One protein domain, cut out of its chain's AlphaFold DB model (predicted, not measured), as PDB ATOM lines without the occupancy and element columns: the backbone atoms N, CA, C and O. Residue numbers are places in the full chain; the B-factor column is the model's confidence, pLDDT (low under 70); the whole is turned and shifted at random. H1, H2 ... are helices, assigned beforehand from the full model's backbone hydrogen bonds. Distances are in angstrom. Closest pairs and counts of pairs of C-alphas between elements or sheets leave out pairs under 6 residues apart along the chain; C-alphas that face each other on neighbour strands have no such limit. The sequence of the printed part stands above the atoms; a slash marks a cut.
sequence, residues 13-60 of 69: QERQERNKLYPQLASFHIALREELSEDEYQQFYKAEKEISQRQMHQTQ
ATOM      1  N   GLN A  13     239.922 188.439 324.058       93.62
ATOM      2  CA  GLN A  13     241.305 188.748 323.703       93.62
ATOM      3  C   GLN A  13     241.583 188.421 322.233       93.62
ATOM      4  O   GLN A  13     242.085 189.272 321.499       93.62
ATOM      5  N   GLU A  14     241.196 187.228 321.771       93.19
ATOM      6  CA  GLU A  14     241.387 186.847 320.366       93.19
ATOM      7  C   GLU A  14     240.509 187.667 319.420       93.19
ATOM      8  O   GLU A  14     240.947 187.999 318.319       93.19
ATOM      9  N   ARG A  15     239.306 188.078 319.846       91.12
ATOM     10  CA  ARG A  15     238.498 189.040 319.078       91.12
ATOM     11  C   ARG A  15     239.217 190.366 318.885       91.12
ATOM     12  O   ARG A  15     239.215 190.902 317.777       91.12
ATOM     13  N   GLN A  16     239.813 190.903 319.947       93.12
ATOM     14  CA  GLN A  16     240.544 192.163 319.865       93.12
ATOM     15  C   GLN A  16     241.764 192.031 318.945       93.12
ATOM     16  O   GLN A  16     242.008 192.908 318.116       93.12
ATOM     17  N   GLU A  17     242.492 190.919 319.044       93.81
ATOM     18  CA  GLU A  17     243.630 190.629 318.174       93.81
ATOM     19  C   GLU A  17     243.208 190.502 316.704       93.81
ATOM     20  O   GLU A  17     243.784 191.162 315.839       93.81
ATOM     21  N   ARG A  18     242.139 189.748 316.422       93.75
ATOM     22  CA  ARG A  18     241.560 189.618 315.079       93.75
ATOM     23  C   ARG A  18     241.183 190.976 314.500       93.75
ATOM     24  O   ARG A  18     241.529 191.266 313.361       93.75
ATOM     25  N   ASN A  19     240.500 191.816 315.276       92.94
ATOM     26  CA  ASN A  19     240.074 193.139 314.821       92.94
ATOM     27  C   ASN A  19     241.272 194.072 314.571       92.94
ATOM     28  O   ASN A  19     241.210 194.922 313.688       92.94
ATOM     29  N   LYS A  20     242.374 193.907 315.312       94.06
ATOM     30  CA  LYS A  20     243.617 194.649 315.077       94.06
ATOM     31  C   LYS A  20     244.334 194.182 313.806       94.06
ATOM     32  O   LYS A  20     244.861 195.014 313.075       94.06
ATOM     33  N   LEU A  21     244.373 192.873 313.560       94.06
ATOM     34  CA  LEU A  21     245.051 192.283 312.401       94.06
ATOM     35  C   LEU A  21     244.249 192.438 311.102       94.06
ATOM     36  O   LEU A  21     244.834 192.612 310.037       94.06
ATOM     37  N   TYR A  22     242.921 192.415 311.196       94.31
ATOM     38  CA  TYR A  22     242.002 192.435 310.059       94.31
ATOM     39  C   TYR A  22     240.873 193.456 310.266       94.31
ATOM     40  O   TYR A  22     239.699 193.078 310.287       94.31
ATOM     41  N   PRO A  23     241.186 194.755 310.417       93.81
ATOM     42  CA  PRO A  23     240.193 195.765 310.782       93.81
ATOM     43  C   PRO A  23     239.082 195.910 309.739       93.81
ATOM     44  O   PRO A  23     237.911 195.971 310.094       93.81
ATOM     45  N   GLN A  24     239.429 195.908 308.450       94.81
ATOM     46  CA  GLN A  24     238.452 196.062 307.367       94.81
ATOM     47  C   GLN A  24     237.505 194.861 307.278       94.81
ATOM     48  O   GLN A  24     236.293 195.040 307.204       94.81
ATOM     49  N   LEU A  25     238.051 193.643 307.345       93.38
ATOM     50  CA  LEU A  25     237.258 192.416 307.290       93.38
ATOM     51  C   LEU A  25     236.385 192.266 308.545       93.38
ATOM     52  O   LEU A  25     235.218 191.904 308.447       93.38
ATOM     53  N   ALA A  26     236.905 192.631 309.720       93.94
ATOM     54  CA  ALA A  26     236.119 192.672 310.948       93.94
ATOM     55  C   ALA A  26     234.922 193.629 310.832       93.94
ATOM     56  O   ALA A  26     233.805 193.223 311.141       93.94
ATOM     57  N   SER A  27     235.135 194.859 310.350       94.75
ATOM     58  CA  SER A  27     234.051 195.824 310.123       94.75
ATOM     59  C   SER A  27     233.040 195.332 309.089       94.75
ATOM     60  O   SER A  27     231.840 195.493 309.289       94.75
ATOM     61  N   PHE A  28     233.500 194.683 308.019       95.06
ATOM     62  CA  PHE A  28     232.628 194.088 307.009       95.06
ATOM     63  C   PHE A  28     231.702 193.017 307.601       95.06
ATOM     64  O   PHE A  28     230.496 193.064 307.382       95.06
ATOM     65  N   HIS A  29     232.227 192.097 308.418       94.50
ATOM     66  CA  HIS A  29     231.387 191.095 309.084       94.50
ATOM     67  C   HIS A  29     230.435 191.688 310.127       94.50
ATOM     68  O   HIS A  29     229.404 191.078 310.392       94.50
ATOM     69  N   ILE A  30     230.774 192.830 310.736       93.06
ATOM     70  CA  ILE A  30     229.852 193.552 311.623       93.06
ATOM     71  C   ILE A  30     228.677 194.086 310.801       93.06
ATOM     72  O   ILE A  30     227.543 193.751 311.116       93.06
ATOM     73  N   ALA A  31     228.948 194.807 309.710       95.56
ATOM     74  CA  ALA A  31     227.901 195.325 308.828       95.56
ATOM     75  C   ALA A  31     227.031 194.199 308.235       95.56
ATOM     76  O   ALA A  31     225.813 194.298 308.213       95.56
ATOM     77  N   LEU A  32     227.634 193.077 307.826       94.81
ATOM     78  CA  LEU A  32     226.876 191.926 307.324       94.81
ATOM     79  C   LEU A  32     225.910 191.333 308.355       94.81
ATOM     80  O   LEU A  32     224.849 190.857 307.971       94.81
ATOM     81  N   ARG A  33     226.269 191.329 309.643       92.56
ATOM     82  CA  ARG A  33     225.375 190.852 310.712       92.56
ATOM     83  C   ARG A  33     224.205 191.787 310.979       92.56
ATOM     84  O   ARG A  33     223.204 191.336 311.519       92.56
ATOM     85  N   GLU A  34     224.356 193.070 310.673       94.00
ATOM     86  CA  GLU A  34     223.278 194.053 310.800       94.00
ATOM     87  C   GLU A  34     222.275 193.919 309.648       94.00
ATOM     88  O   GLU A  34     221.078 194.103 309.856       94.00
ATOM     89  N   GLU A  35     222.757 193.539 308.460       94.88
ATOM     90  CA  GLU A  35     221.940 193.453 307.247       94.88
ATOM     91  C   GLU A  35     221.279 192.080 307.033       94.88
ATOM     92  O   GLU A  35     220.198 191.996 306.450       94.88
ATOM     93  N   LEU A  36     221.929 190.995 307.469       95.44
ATOM     94  CA  LEU A  36     221.456 189.620 307.295       95.44
ATOM     95  C   LEU A  36     220.762 189.095 308.552       95.44
ATOM     96  O   LEU A  36     221.107 189.462 309.676       95.44
ATOM     97  N   SER A  37     219.840 188.146 308.377       95.62
ATOM     98  CA  SER A  37     219.395 187.337 309.514       95.62
ATOM     99  C   SER A  37     220.558 186.508 310.078       95.62
ATOM    100  O   SER A  37     221.517 186.190 309.368       95.62
ATOM    101  N   GLU A  38     220.488 186.125 311.358       91.81
ATOM    102  CA  GLU A  38     221.568 185.343 311.982       91.81
ATOM    103  C   GLU A  38     221.819 184.034 311.214       91.81
ATOM    104  O   GLU A  38     222.971 183.688 310.972       91.81
ATOM    105  N   ASP A  39     220.768 183.349 310.754       95.56
ATOM    106  CA  ASP A  39     220.902 182.106 309.985       95.56
ATOM    107  C   ASP A  39     221.635 182.320 308.651       95.56
ATOM    108  O   ASP A  39     222.535 181.550 308.302       95.56
ATOM    109  N   GLU A  40     221.302 183.383 307.915       95.50
ATOM    110  CA  GLU A  40     221.972 183.737 306.655       95.50
ATOM    111  C   GLU A  40     223.437 184.109 306.885       95.50
ATOM    112  O   GLU A  40     224.324 183.648 306.161       95.50
ATOM    113  N   TYR A  41     223.715 184.889 307.932       95.69
ATOM    114  CA  TYR A  41     225.083 185.222 308.307       95.69
ATOM    115  C   TYR A  41     225.894 183.970 308.667       95.69
ATOM    116  O   TYR A  41     227.040 183.836 308.234       95.69
ATOM    117  N   GLN A  42     225.322 183.031 309.424       94.06
ATOM    118  CA  GLN A  42     226.007 181.790 309.797       94.06
ATOM    119  C   GLN A  42     226.328 180.928 308.573       94.06
ATOM    120  O   GLN A  42     227.426 180.370 308.475       94.06
ATOM    121  N   GLN A  43     225.407 180.846 307.609       95.62
ATOM    122  CA  GLN A  43     225.650 180.148 306.345       95.62
ATOM    123  C   GLN A  43     226.777 180.806 305.544       95.62
ATOM    124  O   GLN A  43     227.693 180.113 305.093       95.62
ATOM    125  N   PHE A  44     226.744 182.136 305.424       94.75
ATOM    126  CA  PHE A  44     227.791 182.913 304.766       94.75
ATOM    127  C   PHE A  44     229.158 182.698 305.432       94.75
ATOM    128  O   PHE A  44     230.117 182.297 304.774       94.75
ATOM    129  N   TYR A  45     229.231 182.878 306.753       93.69
ATOM    130  CA  TYR A  45     230.461 182.742 307.531       93.69
ATOM    131  C   TYR A  45     231.069 181.341 307.401       93.69
ATOM    132  O   TYR A  45     232.283 181.192 307.239       93.69
ATOM    133  N   LYS A  46     230.231 180.296 307.425       93.25
ATOM    134  CA  LYS A  46     230.678 178.914 307.229       93.25
ATOM    135  C   LYS A  46     231.257 178.699 305.830       93.25
ATOM    136  O   LYS A  46     232.347 178.137 305.713       93.25
ATOM    137  N   ALA A  47     230.561 179.153 304.789       93.12
ATOM    138  CA  ALA A  47     231.024 179.010 303.411       93.12
ATOM    139  C   ALA A  47     232.360 179.737 303.188       93.12
ATOM    140  O   ALA A  47     233.294 179.172 302.617       93.12
ATOM    141  N   GLU A  48     232.489 180.962 303.697       92.00
ATOM    142  CA  GLU A  48     233.706 181.760 303.549       92.00
ATOM    143  C   GLU A  48     234.900 181.142 304.292       92.00
ATOM    144  O   GLU A  48     236.006 181.051 303.747       92.00
ATOM    145  N   LYS A  49     234.666 180.613 305.501       91.00
ATOM    146  CA  LYS A  49     235.673 179.869 306.266       91.00
ATOM    147  C   LYS A  49     236.185 178.647 305.505       91.00
ATOM    148  O   LYS A  49     237.398 178.437 305.432       91.00
ATOM    149  N   GLU A  50     235.289 177.850 304.921       90.25
ATOM    150  CA  GLU A  50     235.665 176.670 304.135       90.25
ATOM    151  C   GLU A  50     236.504 177.044 302.902       90.25
ATOM    152  O   GLU A  50     237.487 176.365 302.588       90.25
ATOM    153  N   ILE A  51     236.165 178.141 302.221       87.56
ATOM    154  CA  ILE A  51     236.928 178.648 301.072       87.56
ATOM    155  C   ILE A  51     238.327 179.098 301.508       87.56
ATOM    156  O   ILE A  51     239.317 178.705 300.884       87.56
ATOM    157  N   SER A  52     238.427 179.865 302.598       82.94
ATOM    158  CA  SER A  52     239.704 180.359 303.129       82.94
ATOM    159  C   SER A  52     240.664 179.211 303.466       82.94
ATOM    160  O   SER A  52     241.840 179.243 303.092       82.94
ATOM    161  N   GLN A  53     240.152 178.142 304.084       80.69
ATOM    162  CA  GLN A  53     240.942 176.951 304.400       80.69
ATOM    163  C   GLN A  53     241.416 176.208 303.145       80.69
ATOM    164  O   GLN A  53     242.561 175.758 303.083       80.69
ATOM    165  N   ARG A  54     240.571 176.092 302.112       76.88
ATOM    166  CA  ARG A  54     240.957 175.450 300.842       76.88
ATOM    167  C   ARG A  54     242.047 176.231 300.113       76.88
ATOM    168  O   ARG A  54     242.987 175.622 299.606       76.88
ATOM    169  N   GLN A  55     241.958 177.561 300.095       67.31
ATOM    170  CA  GLN A  55     242.959 178.412 299.451       67.31
ATOM    171  C   GLN A  55     244.321 178.350 300.156       67.31
ATOM    172  O   GLN A  55     245.351 178.307 299.484       67.31
ATOM    173  N   MET A  56     244.349 178.268 301.493       60.44
ATOM    174  CA  MET A  56     245.603 178.095 302.240       60.44
ATOM    175  C   MET A  56     246.326 176.780 301.915       60.44
ATOM    176  O   MET A  56     247.553 176.758 301.895       60.44
ATOM    177  N   HIS A  57     245.601 175.698 301.622       58.97
ATOM    178  CA  HIS A  57     246.223 174.424 301.247       58.97
ATOM    179  C   HIS A  57     246.787 174.423 299.816       58.97
ATOM    180  O   HIS A  57     247.750 173.712 299.540       58.97
ATOM    181  N   GLN A  58     246.237 175.225 298.898       58.47
ATOM    182  CA  GLN A  58     246.708 175.273 297.507       58.47
ATOM    183  C   GLN A  58     248.006 176.074 297.325       58.47
ATOM    184  O   GLN A  58     248.781 175.782 296.417       58.47
ATOM    185  N   THR A  59     248.286 177.046 298.193       55.53
ATOM    186  CA  THR A  59     249.496 177.885 298.104       55.53
ATOM    187  C   THR A  59     250.764 177.207 298.639       55.53
ATOM    188  O   THR A  59     251.854 177.756 298.493       55.53
ATOM    189  N   GLN A  60     250.658 176.003 299.214       56.38
ATOM    190  CA  GLN A  60     251.788 175.272 299.804       56.38
ATOM    191  C   GLN A  60     252.580 174.390 298.821       56.38
ATOM    192  O   GLN A  60     253.548 173.759 299.238       56.38
TER     193      GLN A  60
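This is residues 13 to 60 of the 69 residues of an uncharacterized protein of Pontibacter fetidus (UniProt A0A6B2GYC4). A long helix, H3, and a shorter one, H2, make an open V whose narrow end is the tight turn at residues 36 and 37, and a third, short helix, H1, turns off steeply at the other end of H2. The far part of H3, with residues 46 to 60, sticks out beyond the rest, and no two helices touch. The printed part has 48 residues with three named helices, in the order H1, H2, H3, and no named strand; the class is all helix. The whole is loose, with a radius of gyration of the C-alphas of 12.4 A, and its C-alphas span 36 by 24 by 17 A.

Start with the longest helix, H3, residues 38 to 58: find C-alpha 38 at (221.568, 185.343, 311.982), and from there the helix runs 30.7 A to C-alpha 58 at (246.708, 175.273, 297.507). Before it comes H2, residues 23 to 35, which measures 18.7 A from first to last C-alpha. H1, residues 13 to 21, begins at C-alpha 13, at (241.305, 188.748, 323.703), and measures 12.4 A.

Look first at H3 and H2, which are close but not clearly touching, with 2 pairs of C-alphas within 8 A. Their closest C-alphas are those of Arg 33 and Tyr 41, 6.1 A apart. Their lines stand at a shallow tilt of 32 degrees, only just short of steep, and they run opposite ways. Going on to H1, you find it close to H2 but not clearly touching it, and the closest C-alphas, those of Asn 19 and Ala 26, are 5.6 A apart. H1 and H2 run opposite ways at a steep tilt of 69.9 degrees, only just short of about perpendicular. H1 and H3 are apart. In the backbones of H1, H2 and H3, every O i to N i+4 pair is within hydrogen-bond range.

The two C-alphas farthest apart are those of Ser 37 and Gln 60, at 35.9 A. Residues 20 to 25, of which 23 to 25 belong to H2, stand free, as do residues 46 to 60, of which 46 to 58 belong to H3. The printed part has no cut; the link from H1 to H2, 1 residue, and the link from H2 to H3, 2 residues, are both tight. Read the B-factor column for the model's confidence: the mean pLDDT of the printed part is 88.6, and residues 55 to 60 are under 70.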